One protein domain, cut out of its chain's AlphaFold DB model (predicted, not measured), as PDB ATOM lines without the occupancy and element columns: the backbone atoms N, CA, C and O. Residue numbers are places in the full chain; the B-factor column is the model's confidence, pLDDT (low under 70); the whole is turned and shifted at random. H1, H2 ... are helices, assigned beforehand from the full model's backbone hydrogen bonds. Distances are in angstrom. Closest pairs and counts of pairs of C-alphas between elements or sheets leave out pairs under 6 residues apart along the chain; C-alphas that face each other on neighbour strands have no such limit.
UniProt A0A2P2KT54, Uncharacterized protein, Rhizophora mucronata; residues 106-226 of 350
ATOM      1  N   LEU A 106      -3.402 -19.792  -8.808       71.56
ATOM      2  CA  LEU A 106      -2.330 -18.793  -8.869       71.56
ATOM      3  C   LEU A 106      -2.660 -17.612  -9.795       71.56
ATOM      4  O   LEU A 106      -2.269 -16.488  -9.495       71.56
ATOM      5  N   GLU A 107      -3.398 -17.842 -10.883       72.88
ATOM      6  CA  GLU A 107      -3.863 -16.772 -11.779       72.88
ATOM      7  C   GLU A 107      -4.948 -15.935 -11.100       72.88
ATOM      8  O   GLU A 107      -4.913 -14.706 -11.158       72.88
ATOM      9  N   VAL A 108      -5.852 -16.607 -10.377       72.56
ATOM     10  CA  VAL A 108      -6.843 -15.970  -9.501       72.56
ATOM     11  C   VAL A 108      -6.146 -15.049  -8.494       72.56
ATOM     12  O   VAL A 108      -6.475 -13.866  -8.415       72.56
ATOM     13  N   HIS A 109      -5.138 -15.554  -7.776       72.81
ATOM     14  CA  HIS A 109      -4.408 -14.762  -6.787       72.81
ATOM     15  C   HIS A 109      -3.624 -13.596  -7.403       72.81
ATOM     16  O   HIS A 109      -3.626 -12.497  -6.854       72.81
ATOM     17  N   ALA A 110      -2.950 -13.802  -8.539       74.75
ATOM     18  CA  ALA A 110      -2.199 -12.739  -9.208       74.75
ATOM     19  C   ALA A 110      -3.108 -11.561  -9.592       74.75
ATOM     20  O   ALA A 110      -2.768 -10.404  -9.349       74.75
ATOM     21  N   TYR A 111      -4.297 -11.864 -10.113       72.44
ATOM     22  CA  TYR A 111      -5.294 -10.855 -10.444       72.44
ATOM     23  C   TYR A 111      -5.847 -10.138  -9.200       72.44
ATOM     24  O   TYR A 111      -5.977  -8.916  -9.183       72.44
ATOM     25  N   LEU A 112      -6.115 -10.870  -8.117       71.69
ATOM     26  CA  LEU A 112      -6.542 -10.277  -6.845       71.69
ATOM     27  C   LEU A 112      -5.477  -9.362  -6.245       71.69
ATOM     28  O   LEU A 112      -5.789  -8.280  -5.749       71.69
ATOM     29  N   ARG A 113      -4.206  -9.761  -6.322       72.31
ATOM     30  CA  ARG A 113      -3.089  -8.926  -5.889       72.31
ATOM     31  C   ARG A 113      -3.020  -7.638  -6.700       72.31
ATOM     32  O   ARG A 113      -2.891  -6.578  -6.102       72.31
ATOM     33  N   GLN A 114      -3.181  -7.721  -8.017       73.50
ATOM     34  CA  GLN A 114      -3.246  -6.542  -8.877       73.50
ATOM     35  C   GLN A 114      -4.379  -5.599  -8.444       73.50
ATOM     36  O   GLN A 114      -4.155  -4.406  -8.264       73.50
ATOM     37  N   LEU A 115      -5.583  -6.120  -8.194       68.44
ATOM     38  CA  LEU A 115      -6.701  -5.305  -7.707       68.44
ATOM     39  C   LEU A 115      -6.412  -4.652  -6.344       68.44
ATOM     40  O   LEU A 115      -6.837  -3.522  -6.101       68.44
ATOM     41  N   LYS A 116      -5.678  -5.338  -5.462       69.62
ATOM     42  CA  LYS A 116      -5.253  -4.809  -4.161       69.62
ATOM     43  C   LYS A 116      -4.213  -3.702  -4.305       69.62
ATOM     44  O   LYS A 116      -4.336  -2.678  -3.645       69.62
ATOM     45  N   GLU A 117      -3.226  -3.888  -5.174       72.50
ATOM     46  CA  GLU A 117      -2.197  -2.887  -5.483       72.50
ATOM     47  C   GLU A 117      -2.792  -1.641  -6.155       72.50
ATOM     48  O   GLU A 117      -2.342  -0.525  -5.906       72.50
ATOM     49  N   GLU A 118      -3.851  -1.808  -6.947       69.62
ATOM     50  CA  GLU A 118      -4.600  -0.711  -7.568       69.62
ATOM     51  C   GLU A 118      -5.560   0.009  -6.590       69.62
ATOM     52  O   GLU A 118      -6.331   0.862  -7.028       69.62
ATOM     53  N   ASN A 119      -5.554  -0.327  -5.288       63.19
ATOM     54  CA  ASN A 119      -6.530   0.121  -4.275       63.19
ATOM     55  C   ASN A 119      -8.000  -0.124  -4.677       63.19
ATOM     56  O   ASN A 119      -8.923   0.479  -4.140       63.19
ATOM     57  N   LYS A 120      -8.245  -1.052  -5.607       61.62
ATOM     58  CA  LYS A 120      -9.583  -1.493  -6.025       61.62
ATOM     59  C   LYS A 120     -10.081  -2.671  -5.199       61.62
ATOM     60  O   LYS A 120     -11.097  -3.259  -5.511       61.62
ATOM     61  N   LEU A 121      -9.356  -3.080  -4.172       56.56
ATOM     62  CA  LEU A 121      -9.840  -3.979  -3.126       56.56
ATOM     63  C   LEU A 121      -9.770  -3.260  -1.780       56.56
ATOM     64  O   LEU A 121      -9.547  -3.912  -0.768       56.56
ATOM     65  N   ASP A 122      -9.880  -1.923  -1.770       53.47
ATOM     66  CA  ASP A 122      -9.715  -1.140  -0.550       53.47
ATOM     67  C   ASP A 122     -10.775  -1.532   0.482       53.47
ATOM     68  O   ASP A 122     -11.966  -1.223   0.383       53.47
ATOM     69  N   ILE A 123     -10.312  -2.270   1.486       53.91
ATOM     70  CA  ILE A 123     -11.092  -2.677   2.638       53.91
ATOM     71  C   ILE A 123     -11.066  -1.465   3.566       53.91
ATOM     72  O   ILE A 123     -10.268  -1.409   4.500       53.91
ATOM     73  N   GLY A 124     -11.890  -0.453   3.271       54.41
ATOM     74  CA  GLY A 124     -11.973   0.753   4.101       54.41
ATOM     75  C   GLY A 124     -12.258   0.422   5.578       54.41
ATOM     76  O   GLY A 124     -12.544  -0.724   5.916       54.41
ATOM     77  N   LEU A 125     -12.244   1.433   6.459       50.75
ATOM     78  CA  LEU A 125     -12.424   1.303   7.920       50.75
ATOM     79  C   LEU A 125     -13.312   0.118   8.349       50.75
ATOM     80  O   LEU A 125     -14.532   0.175   8.238       50.75
ATOM     81  N   LEU A 126     -12.695  -0.933   8.898       56.19
ATOM     82  CA  LEU A 126     -13.334  -2.197   9.306       56.19
ATOM     83  C   LEU A 126     -14.349  -2.078  10.454       56.19
ATOM     84  O   LEU A 126     -14.846  -3.092  10.946       56.19
ATOM     85  N   GLN A 127     -14.672  -0.868  10.902       54.72
ATOM     86  CA  GLN A 127     -15.704  -0.686  11.906       54.72
ATOM     87  C   GLN A 127     -17.077  -0.944  11.284       54.72
ATOM     88  O   GLN A 127     -17.512  -0.303  10.323       54.72
ATOM     89  N   ARG A 128     -17.751  -1.946  11.840       52.34
ATOM     90  CA  ARG A 128     -19.174  -2.163  11.646       52.34
ATOM     91  C   ARG A 128     -19.916  -1.213  12.580       52.34
ATOM     92  O   ARG A 128     -19.731  -1.290  13.789       52.34
ATOM     93  N   SER A 129     -20.757  -0.344  12.031       56.84
ATOM     94  CA  SER A 129     -21.786   0.325  12.825       56.84
ATOM     95  C   SER A 129     -22.932  -0.653  13.075       56.84
ATOM     96  O   SER A 129     -23.338  -1.363  12.153       56.84
ATOM     97  N   GLU A 130     -23.498  -0.659  14.280       56.91
ATOM     98  CA  GLU A 130     -24.669  -1.489  14.621       56.91
ATOM     99  C   GLU A 130     -25.875  -1.222  13.704       56.91
ATOM    100  O   GLU A 130     -26.685  -2.114  13.472       56.91
ATOM    101  N   ALA A 131     -25.937  -0.027  13.108       63.53
ATOM    102  CA  ALA A 131     -26.997   0.401  12.201       63.53
ATOM    103  C   ALA A 131     -26.994  -0.274  10.814       63.53
ATOM    104  O   ALA A 131     -28.005  -0.202  10.125       63.53
ATOM    105  N   ILE A 132     -25.892  -0.904  10.380       64.56
ATOM    106  CA  ILE A 132     -25.802  -1.499   9.034       64.56
ATOM    107  C   ILE A 132     -25.957  -3.031   9.131       64.56
ATOM    108  O   ILE A 132     -25.198  -3.677   9.875       64.56
ATOM    109  N   PRO A 133     -26.898  -3.643   8.380       68.75
ATOM    110  CA  PRO A 133     -27.017  -5.097   8.260       68.75
ATOM    111  C   PRO A 133     -25.702  -5.751   7.817       68.75
ATOM    112  O   PRO A 133     -24.969  -5.199   7.001       68.75
ATOM    113  N   VAL A 134     -25.405  -6.962   8.312       61.44
ATOM    114  CA  VAL A 134     -24.156  -7.692   7.984       61.44
ATOM    115  C   VAL A 134     -23.946  -7.792   6.481       61.44
ATOM    116  O   VAL A 134     -22.850  -7.515   6.002       61.44
ATOM    117  N   LYS A 135     -25.002  -8.169   5.756       66.06
ATOM    118  CA  LYS A 135     -24.974  -8.307   4.305       66.06
ATOM    119  C   LYS A 135     -24.576  -7.000   3.626       66.06
ATOM    120  O   LYS A 135     -23.616  -6.992   2.870       66.06
ATOM    121  N   GLU A 136     -25.250  -5.903   3.953       71.00
ATOM    122  CA  GLU A 136     -24.993  -4.592   3.353       71.00
ATOM    123  C   GLU A 136     -23.595  -4.066   3.712       71.00
ATOM    124  O   GLU A 136     -22.869  -3.564   2.858       71.00
ATOM    125  N   TRP A 137     -23.159  -4.249   4.962       70.25
ATOM    126  CA  TRP A 137     -21.803  -3.890   5.373       70.25
ATOM    127  C   TRP A 137     -20.760  -4.685   4.584       70.25
ATOM    128  O   TRP A 137     -19.827  -4.099   4.049       70.25
ATOM    129  N   MET A 138     -20.918  -6.002   4.468       66.19
ATOM    130  CA  MET A 138     -19.973  -6.865   3.757       66.19
ATOM    131  C   MET A 138     -19.982  -6.641   2.236       66.19
ATOM    132  O   MET A 138     -18.912  -6.627   1.632       66.19
ATOM    133  N   GLU A 139     -21.145  -6.417   1.616       68.69
ATOM    134  CA  GLU A 139     -21.264  -6.059   0.193       68.69
ATOM    135  C   GLU A 139     -20.546  -4.736  -0.108       68.69
ATOM    136  O   GLU A 139     -19.870  -4.621  -1.131       68.69
ATOM    137  N   ASN A 140     -20.585  -3.781   0.827       71.88
ATOM    138  CA  ASN A 140     -19.819  -2.536   0.743       71.88
ATOM    139  C   ASN A 140     -18.307  -2.732   0.960       71.88
ATOM    140  O   ASN A 140     -17.513  -1.940   0.457       71.88
ATOM    141  N   ARG A 141     -17.886  -3.757   1.713       70.69
ATOM    142  CA  ARG A 141     -16.463  -4.031   2.008       70.69
ATOM    143  C   ARG A 141     -15.777  -4.890   0.959       70.69
ATOM    144  O   ARG A 141     -14.571  -4.761   0.776       70.69
ATOM    145  N   PHE A 142     -16.525  -5.746   0.271       71.56
ATOM    146  CA  PHE A 142     -15.991  -6.665  -0.733       71.56
ATOM    147  C   PHE A 142     -16.670  -6.548  -2.114       71.56
ATOM    148  O   PHE A 142     -16.849  -7.571  -2.784       71.56
ATOM    149  N   PRO A 143     -17.007  -5.335  -2.609       68.06
ATOM    150  CA  PRO A 143     -17.787  -5.176  -3.840       68.06
ATOM    151  C   PRO A 143     -17.046  -5.721  -5.064       68.06
ATOM    152  O   PRO A 143     -17.644  -6.283  -5.978       68.06
ATOM    153  N   HIS A 144     -15.718  -5.617  -5.065       70.69
ATOM    154  CA  HIS A 144     -14.885  -6.078  -6.169       70.69
ATOM    155  C   HIS A 144     -14.703  -7.596  -6.188       70.69
ATOM    156  O   HIS A 144     -14.630  -8.171  -7.272       70.69
ATOM    157  N   ILE A 145     -14.705  -8.263  -5.026       71.81
ATOM    158  CA  ILE A 145     -14.707  -9.733  -4.974       71.81
ATOM    159  C   ILE A 145     -15.993 -10.245  -5.618       71.81
ATOM    160  O   ILE A 145     -15.931 -11.101  -6.491       71.81
ATOM    161  N   LEU A 146     -17.139  -9.668  -5.254       73.31
ATOM    162  CA  LEU A 146     -18.439 -10.067  -5.796       73.31
ATOM    163  C   LEU A 146     -18.611  -9.699  -7.278       73.31
ATOM    164  O   LEU A 146     -19.327 -10.385  -8.000       73.31
ATOM    165  N   ALA A 147     -17.934  -8.653  -7.760       72.25
ATOM    166  CA  ALA A 147     -17.920  -8.313  -9.183       72.25
ATOM    167  C   ALA A 147     -17.126  -9.324 -10.031       72.25
ATOM    168  O   ALA A 147     -17.471  -9.561 -11.188       72.25
ATOM    169  N   VAL A 148     -16.060  -9.900  -9.468       70.56
ATOM    170  CA  VAL A 148     -15.167 -10.851 -10.153       70.56
ATOM    171  C   VAL A 148     -15.654 -12.293  -9.993       70.56
ATOM    172  O   VAL A 148     -15.598 -13.073 -10.942       70.56
ATOM    173  N   PHE A 149     -16.163 -12.629  -8.809       77.50
ATOM    174  CA  PHE A 149     -16.756 -13.916  -8.451       77.50
ATOM    175  C   PHE A 149     -18.238 -13.694  -8.131       77.50
ATOM    176  O   PHE A 149     -18.619 -13.673  -6.954       77.50
ATOM    177  N   PRO A 150     -19.077 -13.461  -9.158       74.12
ATOM    178  CA  PRO A 150     -20.507 -13.297  -8.960       74.12
ATOM    179  C   PRO A 150     -21.093 -14.568  -8.350       74.12
ATOM    180  O   PRO A 150     -20.829 -15.679  -8.808       74.12
ATOM    181  N   GLN A 151     -21.884 -14.387  -7.298       82.00
ATOM    182  CA  GLN A 151     -22.491 -15.476  -6.542       82.00
ATOM    183  C   GLN A 151     -23.905 -15.737  -7.074       82.00
ATOM    184  O   GLN A 151     -24.737 -14.832  -7.056       82.00
ATOM    185  N   ASP A 152     -24.178 -16.970  -7.506       76.81
ATOM    186  CA  ASP A 152     -25.526 -17.466  -7.837       76.81
ATOM    187  C   ASP A 152     -25.823 -18.790  -7.094       76.81
ATOM    188  O   ASP A 152     -26.046 -19.831  -7.721       76.81
ATOM    189  N   PRO A 153     -25.746 -18.800  -5.744       75.62
ATOM    190  CA  PRO A 153     -25.964 -20.012  -4.969       75.62
ATOM    191  C   PRO A 153     -27.438 -20.411  -5.035       75.62
ATOM    192  O   PRO A 153     -28.339 -19.656  -4.660       75.62
ATOM    193  N   LYS A 154     -27.692 -21.637  -5.494       70.12
ATOM    194  CA  LYS A 154     -29.026 -22.240  -5.478       70.12
ATOM    195  C   LYS A 154     -29.184 -23.034  -4.191       70.12
ATOM    196  O   LYS A 154     -28.323 -23.835  -3.843       70.12
ATOM    197  N   LEU A 155     -30.304 -22.844  -3.495       62.06
ATOM    198  CA  LEU A 155     -30.627 -23.681  -2.342       62.06
ATOM    199  C   LEU A 155     -30.834 -25.125  -2.801       62.06
ATOM    200  O   LEU A 155     -31.662 -25.398  -3.667       62.06
ATOM    201  N   PHE A 156     -30.090 -26.038  -2.183       56.44
ATOM    202  CA  PHE A 156     -30.177 -27.478  -2.435       56.44
ATOM    203  C   PHE A 156     -31.486 -28.077  -1.915       56.44
ATOM    204  O   PHE A 156     -31.899 -29.147  -2.355       56.44
ATOM    205  N   PHE A 157     -32.158 -27.368  -1.006       58.47
ATOM    206  CA  PHE A 157     -33.408 -27.798  -0.406       58.47
ATOM    207  C   PHE A 157     -34.592 -27.050  -1.029       58.47
ATOM    208  O   PHE A 157     -34.635 -25.816  -0.955       58.47
ATOM    209  N   PRO A 158     -35.577 -27.759  -1.612       58.19
ATOM    210  CA  PRO A 158     -36.832 -27.149  -2.017       58.19
ATOM    211  C   PRO A 158     -37.596 -26.718  -0.758       58.19
ATOM    212  O   PRO A 158     -38.271 -27.515  -0.113       58.19
ATOM    213  N   CYS A 159     -37.462 -25.446  -0.380       61.62
ATOM    214  CA  CYS A 159     -38.306 -24.837   0.639       61.62
ATOM    215  C   CYS A 159     -39.576 -24.310  -0.047       61.62
ATOM    216  O   CYS A 159     -39.466 -23.437  -0.910       61.62
ATOM    217  N   PRO A 160     -40.776 -24.821   0.286       66.38
ATOM    218  CA  PRO A 160     -42.019 -24.359  -0.337       66.38
ATOM    219  C   PRO A 160     -42.375 -22.918   0.067       66.38
ATOM    220  O   PRO A 160     -43.096 -22.229  -0.651       66.38
ATOM    221  N   ASP A 161     -41.848 -22.455   1.201       79.88
ATOM    222  CA  ASP A 161     -42.026 -21.098   1.696       79.88
ATOM    223  C   ASP A 161     -40.909 -20.181   1.175       79.88
ATOM    224  O   ASP A 161     -39.753 -20.260   1.598       79.88
ATOM    225  N   LYS A 162     -41.274 -19.268   0.269       76.75
ATOM    226  CA  LYS A 162     -40.352 -18.290  -0.326       76.75
ATOM    227  C   LYS A 162     -39.721 -17.347   0.705       76.75
ATOM    228  O   LYS A 162     -38.598 -16.889   0.483       76.75
ATOM    229  N   ALA A 163     -40.413 -17.040   1.804       72.62
ATOM    230  CA  ALA A 163     -39.874 -16.171   2.847       72.62
ATOM    231  C   ALA A 163     -38.744 -16.885   3.599       72.62
ATOM    232  O   ALA A 163     -37.627 -16.369   3.663       72.62
ATOM    233  N   LYS A 164     -38.986 -18.125   4.040       70.69
ATOM    234  CA  LYS A 164     -37.961 -18.980   4.668       70.69
ATOM    235  C   LYS A 164     -36.808 -19.300   3.724       70.69
ATOM    236  O   LYS A 164     -35.653 -19.318   4.138       70.69
ATOM    237  N   GLN A 165     -37.101 -19.503   2.440       69.44
ATOM    238  CA  GLN A 165     -36.082 -19.679   1.411       69.44
ATOM    239  C   GLN A 165     -35.146 -18.460   1.331       69.44
ATOM    240  O   GLN A 165     -33.927 -18.605   1.284       69.44
ATOM    241  N   SER A 166     -35.713 -17.254   1.357       68.06
ATOM    242  CA  SER A 166     -34.950 -16.002   1.297       68.06
ATOM    243  C   SER A 166     -34.111 -15.775   2.557       68.06
ATOM    244  O   SER A 166     -32.967 -15.334   2.462       68.06
ATOM    245  N   GLU A 167     -34.651 -16.112   3.728       70.56
ATOM    246  CA  GLU A 167     -33.945 -16.024   5.009       70.56
ATOM    247  C   GLU A 167     -32.763 -17.001   5.082       70.56
ATOM    248  O   GLU A 167     -31.650 -16.608   5.429       70.56
ATOM    249  N   LEU A 168     -32.956 -18.254   4.659       70.94
ATOM    250  CA  LEU A 168     -31.874 -19.237   4.574       70.94
ATOM    251  C   LEU A 168     -30.769 -18.773   3.624       70.94
ATOM    252  O   LEU A 168     -29.593 -18.812   3.981       70.94
ATOM    253  N   LEU A 169     -31.137 -18.288   2.434       70.25
ATOM    254  CA  LEU A 169     -30.175 -17.760   1.467       70.25
ATOM    255  C   LEU A 169     -29.379 -16.585   2.048       70.25
ATOM    256  O   LEU A 169     -28.165 -16.514   1.865       70.25
ATOM    257  N   TYR A 170     -30.042 -15.693   2.788       71.31
ATOM    258  CA  TYR A 170     -29.395 -14.588   3.493       71.31
ATOM    259  C   TYR A 170     -28.378 -15.083   4.532       71.31
ATOM    260  O   TYR A 170     -27.248 -14.587   4.570       71.31
ATOM    261  N   CYS A 171     -28.740 -16.084   5.338       72.06
ATOM    262  CA  CYS A 171     -27.846 -16.690   6.325       72.06
ATOM    263  C   CYS A 171     -26.612 -17.325   5.668       72.06
ATOM    264  O   CYS A 171     -25.488 -17.063   6.099       72.06
ATOM    265  N   TYR A 172     -26.796 -18.090   4.588       74.75
ATOM    266  CA  TYR A 172     -25.683 -18.684   3.843       74.75
ATOM    267  C   TYR A 172     -24.770 -17.631   3.216       74.75
ATOM    268  O   TYR A 172     -23.548 -17.754   3.277       74.75
ATOM    269  N   TYR A 173     -25.345 -16.555   2.676       75.56
ATOM    270  CA  TYR A 173     -24.568 -15.443   2.136       75.56
ATOM    271  C   TYR A 173     -23.726 -14.760   3.222       75.56
ATOM    272  O   TYR A 173     -22.560 -14.437   3.000       75.56
ATOM    273  N   CYS A 174     -24.284 -14.593   4.425       73.12
ATOM    274  CA  CYS A 174     -23.540 -14.068   5.567       73.12
ATOM    275  C   CYS A 174     -22.370 -14.984   5.945       73.12
ATOM    276  O   CYS A 174     -21.262 -14.484   6.122       73.12
ATOM    277  N   LEU A 175     -22.590 -16.302   6.031       77.56
ATOM    278  CA  LEU A 175     -21.532 -17.278   6.319       77.56
ATOM    279  C   LEU A 175     -20.410 -17.211   5.277       77.56
ATOM    280  O   LEU A 175     -19.249 -17.060   5.644       77.56
ATOM    281  N   PHE A 176     -20.757 -17.225   3.988       83.25
ATOM    282  CA  PHE A 176     -19.792 -17.077   2.899       83.25
ATOM    283  C   PHE A 176     -18.933 -15.812   3.061       83.25
ATOM    284  O   PHE A 176     -17.707 -15.875   3.002       83.25
ATOM    285  N   LEU A 177     -19.560 -14.662   3.320       77.12
ATOM    286  CA  LEU A 177     -18.853 -13.389   3.479       77.12
ATOM    287  C   LEU A 177     -17.980 -13.342   4.743       77.12
ATOM    288  O   LEU A 177     -16.912 -12.725   4.730       77.12
ATOM    289  N   PHE A 178     -18.395 -14.004   5.828       79.19
ATOM    290  CA  PHE A 178     -17.551 -14.171   7.011       79.19
ATOM    291  C   PHE A 178     -16.290 -14.975   6.698       79.19
ATOM    292  O   PHE A 178     -15.212 -14.581   7.138       79.19
ATOM    293  N   GLU A 179     -16.395 -16.038   5.904       84.44
ATOM    294  CA  GLU A 179     -15.225 -16.834   5.530       84.44
ATOM    295  C   GLU A 179     -14.299 -16.107   4.559       84.44
ATOM    296  O   GLU A 179     -13.081 -16.140   4.734       84.44
ATOM    297  N   VAL A 180     -14.855 -15.347   3.611       81.06
ATOM    298  CA  VAL A 180     -14.076 -14.428   2.767       81.06
ATOM    299  C   VAL A 180     -13.261 -13.474   3.638       81.06
ATOM    300  O   VAL A 180     -12.051 -13.353   3.447       81.06
ATOM    301  N   ARG A 181     -13.893 -12.843   4.639       77.75
ATOM    302  CA  ARG A 181     -13.191 -11.994   5.609       77.75
ATOM    303  C   ARG A 181     -12.095 -12.786   6.324       77.75
ATOM    304  O   ARG A 181     -10.952 -12.344   6.323       77.75
ATOM    305  N   ASN A 182     -12.418 -13.922   6.937       80.88
ATOM    306  CA  ASN A 182     -11.453 -14.700   7.718       80.88
ATOM    307  C   ASN A 182     -10.211 -15.050   6.894       80.88
ATOM    308  O   ASN A 182      -9.096 -14.856   7.368       80.88
ATOM    309  N   ILE A 183     -10.407 -15.479   5.646       82.25
ATOM    310  CA  ILE A 183      -9.332 -15.856   4.727       82.25
ATOM    311  C   ILE A 183      -8.473 -14.654   4.329       82.25
ATOM    312  O   ILE A 183      -7.248 -14.750   4.365       82.25
ATOM    313  N   VAL A 184      -9.085 -13.506   4.025       76.00
ATOM    314  CA  VAL A 184      -8.362 -12.257   3.713       76.00
ATOM    315  C   VAL A 184      -7.450 -11.815   4.863       76.00
ATOM    316  O   VAL A 184      -6.397 -11.221   4.626       76.00
ATOM    317  N   PHE A 185      -7.853 -12.090   6.105       74.75
ATOM    318  CA  PHE A 185      -7.122 -11.699   7.312       74.75
ATOM    319  C   PHE A 185      -6.274 -12.821   7.917       74.75
ATOM    320  O   PHE A 185      -5.761 -12.653   9.026       74.75
ATOM    321  N   LEU A 186      -6.091 -13.944   7.214       81.00
ATOM    322  CA  LEU A 186      -5.194 -14.997   7.673       81.00
ATOM    323  C   LEU A 186      -3.765 -14.465   7.805       81.00
ATOM    324  O   LEU A 186      -3.201 -13.874   6.882       81.00
ATOM    325  N   ASP A 187      -3.155 -14.731   8.956       77.50
ATOM    326  CA  ASP A 187      -1.751 -14.450   9.211       77.50
ATOM    327  C   ASP A 187      -0.994 -15.728   9.571       77.50
ATOM    328  O   ASP A 187      -1.565 -16.748   9.945       77.50
ATOM    329  N   CYS A 188       0.330 -15.674   9.475       71.25
ATOM    330  CA  CYS A 188       1.204 -16.823   9.688       71.25
ATOM    331  C   CYS A 188       1.177 -17.420  11.116       71.25
ATOM    332  O   CYS A 188       1.832 -18.430  11.370       71.25
ATOM    333  N   ARG A 189       0.448 -16.805  12.057       74.75
ATOM    334  CA  ARG A 189       0.290 -17.281  13.440       74.75
ATOM    335  C   ARG A 189      -0.883 -18.248  13.574       74.75
ATOM    336  O   ARG A 189      -1.004 -18.922  14.596       74.75
ATOM    337  N   VAL A 190      -1.735 -18.315  12.558       80.81
ATOM    338  CA  VAL A 190      -2.895 -19.195  12.524       80.81
ATOM    339  C   VAL A 190      -2.463 -20.666  12.505       80.81
ATOM    340  O   VAL A 190      -1.504 -21.065  11.840       80.81
ATOM    341  N   SER A 191      -3.180 -21.494  13.269       82.62
ATOM    342  CA  SER A 191      -2.894 -22.924  13.398       82.62
ATOM    343  C   SER A 191      -3.109 -23.666  12.069       82.62
ATOM    344  O   SER A 191      -4.159 -23.481  11.453       82.62
ATOM    345  N   PRO A 192      -2.212 -24.593  11.669       81.44
ATOM    346  CA  PRO A 192      -2.414 -25.441  10.491       81.44
ATOM    347  C   PRO A 192      -3.756 -26.185  10.492       81.44
ATOM    348  O   PRO A 192      -4.400 -26.281   9.455       81.44
ATOM    349  N   LYS A 193      -4.222 -26.634  11.667       84.94
ATOM    350  CA  LYS A 193      -5.517 -27.321  11.807       84.94
ATOM    351  C   LYS A 193      -6.694 -26.426  11.417       84.94
ATOM    352  O   LYS A 193      -7.669 -26.897  10.847       84.94
ATOM    353  N   TYR A 194      -6.604 -25.129  11.719       85.88
ATOM    354  CA  TYR A 194      -7.640 -24.177  11.324       85.88
ATOM    355  C   TYR A 194      -7.625 -23.953   9.808       85.88
ATOM    356  O   TYR A 194      -8.675 -23.962   9.177       85.88
ATOM    357  N   VAL A 195      -6.441 -23.852   9.201       84.50
ATOM    358  CA  VAL A 195      -6.287 -23.757   7.736       84.50
ATOM    359  C   VAL A 195      -6.891 -24.979   7.033       84.50
ATOM    360  O   VAL A 195      -7.619 -24.830   6.056       84.50
ATOM    361  N   GLU A 196      -6.645 -26.184   7.551       85.44
ATOM    362  CA  GLU A 196      -7.269 -27.421   7.061       85.44
ATOM    363  C   GLU A 196      -8.797 -27.379   7.211       85.44
ATOM    364  O   GLU A 196      -9.519 -27.711   6.268       85.44
ATOM    365  N   SER A 197      -9.302 -26.895   8.353       88.94
ATOM    366  CA  SER A 197     -10.744 -26.739   8.587       88.94
ATOM    367  C   SER A 197     -11.408 -25.771   7.600       88.94
ATOM    368  O   SER A 197     -12.476 -26.080   7.078       88.94
ATOM    369  N   LEU A 198     -10.743 -24.667   7.238       88.69
ATOM    370  CA  LEU A 198     -11.222 -23.747   6.201       88.69
ATOM    371  C   LEU A 198     -11.327 -24.436   4.836       88.69
ATOM    372  O   LEU A 198     -12.246 -24.155   4.072       88.69
ATOM    373  N   GLY A 199     -10.438 -25.387   4.540       88.25
ATOM    374  CA  GLY A 199     -10.541 -26.222   3.344       88.25
ATOM    375  C   GLY A 199     -11.823 -27.062   3.305       88.25
ATOM    376  O   GLY A 199     -12.403 -27.239   2.234       88.25
ATOM    377  N   HIS A 200     -12.296 -27.554   4.454       89.56
ATOM    378  CA  HIS A 200     -13.585 -28.249   4.552       89.56
ATOM    379  C   HIS A 200     -14.764 -27.286   4.385       89.56
ATOM    380  O   HIS A 200     -15.659 -27.568   3.592       89.56
ATOM    381  N   VAL A 201     -14.713 -26.124   5.040       89.06
ATOM    382  CA  VAL A 201     -15.750 -25.086   4.922       89.06
ATOM    383  C   VAL A 201     -15.921 -24.629   3.472       89.06
ATOM    384  O   VAL A 201     -17.042 -24.558   2.978       89.06
ATOM    385  N   ILE A 202     -14.818 -24.399   2.753       89.69
ATOM    386  CA  ILE A 202     -14.848 -24.053   1.325       89.69
ATOM    387  C   ILE A 202     -15.574 -25.129   0.515       89.69
ATOM    388  O   ILE A 202     -16.446 -24.798  -0.282       89.69
ATOM    389  N   LYS A 203     -15.259 -26.413   0.729       89.81
ATOM    390  CA  LYS A 203     -15.923 -27.512   0.010       89.81
ATOM    391  C   LYS A 203     -17.426 -27.534   0.270       89.81
ATOM    392  O   LYS A 203     -18.193 -27.817  -0.645       89.81
ATOM    393  N   ASP A 204     -17.851 -27.261   1.497       87.50
ATOM    394  CA  ASP A 204     -19.270 -27.258   1.841       87.50
ATOM    395  C   ASP A 204     -20.002 -26.034   1.274       87.50
ATOM    396  O   ASP A 204     -21.132 -26.174   0.810       87.50
ATOM    397  N   LEU A 205     -19.350 -24.871   1.207       86.62
ATOM    398  CA  LEU A 205     -19.872 -23.697   0.499       86.62
ATOM    399  C   LEU A 205     -19.975 -23.946  -1.016       86.62
ATOM    400  O   LEU A 205     -20.984 -23.606  -1.631       86.62
ATOM    401  N   GLU A 206     -18.993 -24.611  -1.628       88.38
ATOM    402  CA  GLU A 206     -19.047 -24.990  -3.050       88.38
ATOM    403  C   GLU A 206     -20.189 -25.976  -3.326       88.38
ATOM    404  O   GLU A 206     -20.938 -25.810  -4.290       88.38
ATOM    405  N   LYS A 207     -20.399 -26.953  -2.434       85.50
ATOM    406  CA  LYS A 207     -21.582 -27.828  -2.470       85.50
ATOM    407  C   LYS A 207     -22.891 -27.076  -2.268       85.50
ATOM    408  O   LYS A 207     -23.917 -27.659  -2.560       85.50
ATOM    409  N   GLN A 208     -22.875 -25.849  -1.750       80.25
ATOM    410  CA  GLN A 208     -24.041 -24.965  -1.628       80.25
ATOM    411  C   GLN A 208     -24.160 -23.987  -2.810       80.25
ATOM    412  O   GLN A 208     -25.046 -23.135  -2.829       80.25
ATOM    413  N   GLY A 209     -23.318 -24.140  -3.838       82.81
ATOM    414  CA  GLY A 209     -23.372 -23.355  -5.069       82.81
ATOM    415  C   GLY A 209     -22.644 -22.014  -4.993       82.81
ATOM    416  O   GLY A 209     -22.796 -21.202  -5.904       82.81
ATOM    417  N   PHE A 210     -21.861 -21.765  -3.942       86.06
ATOM    418  CA  PHE A 210     -21.009 -20.579  -3.870       86.06
ATOM    419  C   PHE A 210     -19.775 -20.724  -4.763       86.06
ATOM    420  O   PHE A 210     -19.166 -21.791  -4.861       86.06
ATOM    421  N   ASP A 211     -19.358 -19.615  -5.372       86.50
ATOM    422  CA  ASP A 211     -18.089 -19.538  -6.085       86.50
ATOM    423  C   ASP A 211     -16.969 -19.204  -5.097       86.50
ATOM    424  O   ASP A 211     -16.762 -18.048  -4.709       86.50
ATOM    425  N   CYS A 212     -16.239 -20.240  -4.687       87.62
ATOM    426  CA  CYS A 212     -15.167 -20.148  -3.702       87.62
ATOM    427  C   CYS A 212     -13.759 -20.081  -4.318       87.62
ATOM    428  O   CYS A 212     -12.770 -20.269  -3.601       87.62
ATOM    429  N   ARG A 213     -13.620 -19.793  -5.622       86.00
ATOM    430  CA  ARG A 213     -12.304 -19.719  -6.296       86.00
ATOM    431  C   ARG A 213     -11.354 -18.726  -5.632       86.00
ATOM    432  O   ARG A 213     -10.181 -19.043  -5.432       86.00
ATOM    433  N   PHE A 214     -11.881 -17.567  -5.235       84.69
ATOM    434  CA  PHE A 214     -11.174 -16.576  -4.423       84.69
ATOM    435  C   PHE A 214     -10.569 -17.216  -3.162       84.69
ATOM    436  O   PHE A 214      -9.354 -17.203  -2.968       84.69
ATOM    437  N   MET A 215     -11.408 -17.857  -2.347       86.88
ATOM    438  CA  MET A 215     -11.009 -18.456  -1.073       86.88
ATOM    439  C   MET A 215      -9.974 -19.571  -1.258       86.88
ATOM    440  O   MET A 215      -8.981 -19.612  -0.533       86.88
ATOM    441  N   ARG A 216     -10.143 -20.429  -2.277       87.38
ATOM    442  CA  ARG A 216      -9.153 -21.463  -2.630       87.38
ATOM    443  C   ARG A 216      -7.792 -20.870  -2.977       87.38
ATOM    444  O   ARG A 216      -6.769 -21.407  -2.555       87.38
ATOM    445  N   SER A 217      -7.776 -19.790  -3.756       84.25
ATOM    446  CA  SER A 217      -6.531 -19.146  -4.178       84.25
ATOM    447  C   SER A 217      -5.739 -18.573  -3.006       84.25
ATOM    448  O   SER A 217      -4.547 -18.855  -2.879       84.25
ATOM    449  N   GLU A 218      -6.413 -17.862  -2.103       84.31
ATOM    450  CA  GLU A 218      -5.790 -17.286  -0.914       84.31
ATOM    451  C   GLU A 218      -5.299 -18.378   0.042       84.31
ATOM    452  O   GLU A 218      -4.160 -18.323   0.509       84.31
ATOM    453  N   LEU A 219      -6.097 -19.429   0.266       87.19
ATOM    454  CA  LEU A 219      -5.711 -20.535   1.144       87.19
ATOM    455  C   LEU A 219      -4.473 -21.287   0.622       87.19
ATOM    456  O   LEU A 219      -3.604 -21.672   1.406       87.19
ATOM    457  N   LEU A 220      -4.350 -21.462  -0.700       84.31
ATOM    458  CA  LEU A 220      -3.187 -22.101  -1.324       84.31
ATOM    459  C   LEU A 220      -1.911 -21.271  -1.139       84.31
ATOM    460  O   LEU A 220      -0.866 -21.807  -0.759       84.31
ATOM    461  N   VAL A 221      -1.990 -19.960  -1.378       81.81
ATOM    462  CA  VAL A 221      -0.858 -19.041  -1.182       81.81
ATOM    463  C   VAL A 221      -0.451 -18.997   0.284       81.81
ATOM    464  O   VAL A 221       0.739 -19.080   0.601       81.81
ATOM    465  N   PHE A 222      -1.429 -18.949   1.182       83.62
ATOM    466  CA  PHE A 222      -1.190 -19.003   2.613       83.62
ATOM    467  C   PHE A 222      -0.486 -20.307   3.028       83.62
ATOM    468  O   PHE A 222       0.514 -20.275   3.749       83.62
ATOM    469  N   GLY A 223      -0.921 -21.455   2.498       82.12
ATOM    470  CA  GLY A 223      -0.258 -22.745   2.707       82.12
ATOM    471  C   GLY A 223       1.210 -22.746   2.259       82.12
ATOM    472  O   GLY A 223       2.085 -23.236   2.982       82.12
ATOM    473  N   TYR A 224       1.514 -22.132   1.109       81.56
ATOM    474  CA  TYR A 224       2.894 -21.953   0.645       81.56
ATOM    475  C   TYR A 224       3.716 -21.071   1.598       81.56
ATOM    476  O   TYR A 224       4.842 -21.429   1.957       81.56
ATOM    477  N   MET A 225       3.149 -19.951   2.058       81.31
ATOM    478  CA  MET A 225       3.803 -19.059   3.020       81.31
ATOM    479  C   MET A 225       4.109 -19.766   4.343       81.31
ATOM    480  O   MET A 225       5.231 -19.666   4.843       81.31
ATOM    481  N   MET A 226       3.160 -20.536   4.882       82.25
ATOM    482  CA  MET A 226       3.379 -21.329   6.092       82.25
ATOM    483  C   MET A 226       4.492 -22.360   5.913       82.25
ATOM    484  O   MET A 226       5.328 -22.529   6.803       82.25
TER     485      MET A 226
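AT A GLANCE: This is residues 106 to 226 of the 350 residues of an uncharacterized protein of Rhizophora mucronata (UniProt A0A2P2KT54). One long helix, H4, makes the longest axis; the hairpin of H5 and H6 runs beside its later part, H1 meets H6 with its first residues, 106 to 109, and stands about perpendicular to it, and the short H2 packs on H4's residues 170 to 177. The 121 printed residues hold six named helices, H1 to H6, and no named strand: all helix, compact, radius of gyration of the C-alphas 15.2 A, spans 46 by 30 by 25 A.

IN THESE COORDINATES: H1, residues 106 to 117, begins at C-alpha 106 (-2.330, -18.793, -8.869). H2 is 134 to 141, H3 143 to 148, H4 162 to 184 (32.8 A), H5 192 to 206 (21.5 A), and H6 213 to 226 (20.1 A), ending at C-alpha 226 (3.379, -21.329, 6.092).

HOW THE PARTS SIT: H4, H5 and H6 form an up-and-down bundle, each running against the one before. H5 and H6 touch (C-alphas 202 and 215, 7.2 A). H1 touches H6, about perpendicular at 89 degrees (109 and 217, 5.5 A). H2 touches H4 (135 and 174, 6.1 A). H3 is near H1. In each helix every O i to N i+4 pair is within hydrogen-bond range.

THE WHOLE: The printed part has no cut. Links H1 to H2 and H3 to H4 are long. Mean pLDDT of the printed part is 74.5; 31 residues are under 70, among them residues 118 to 135.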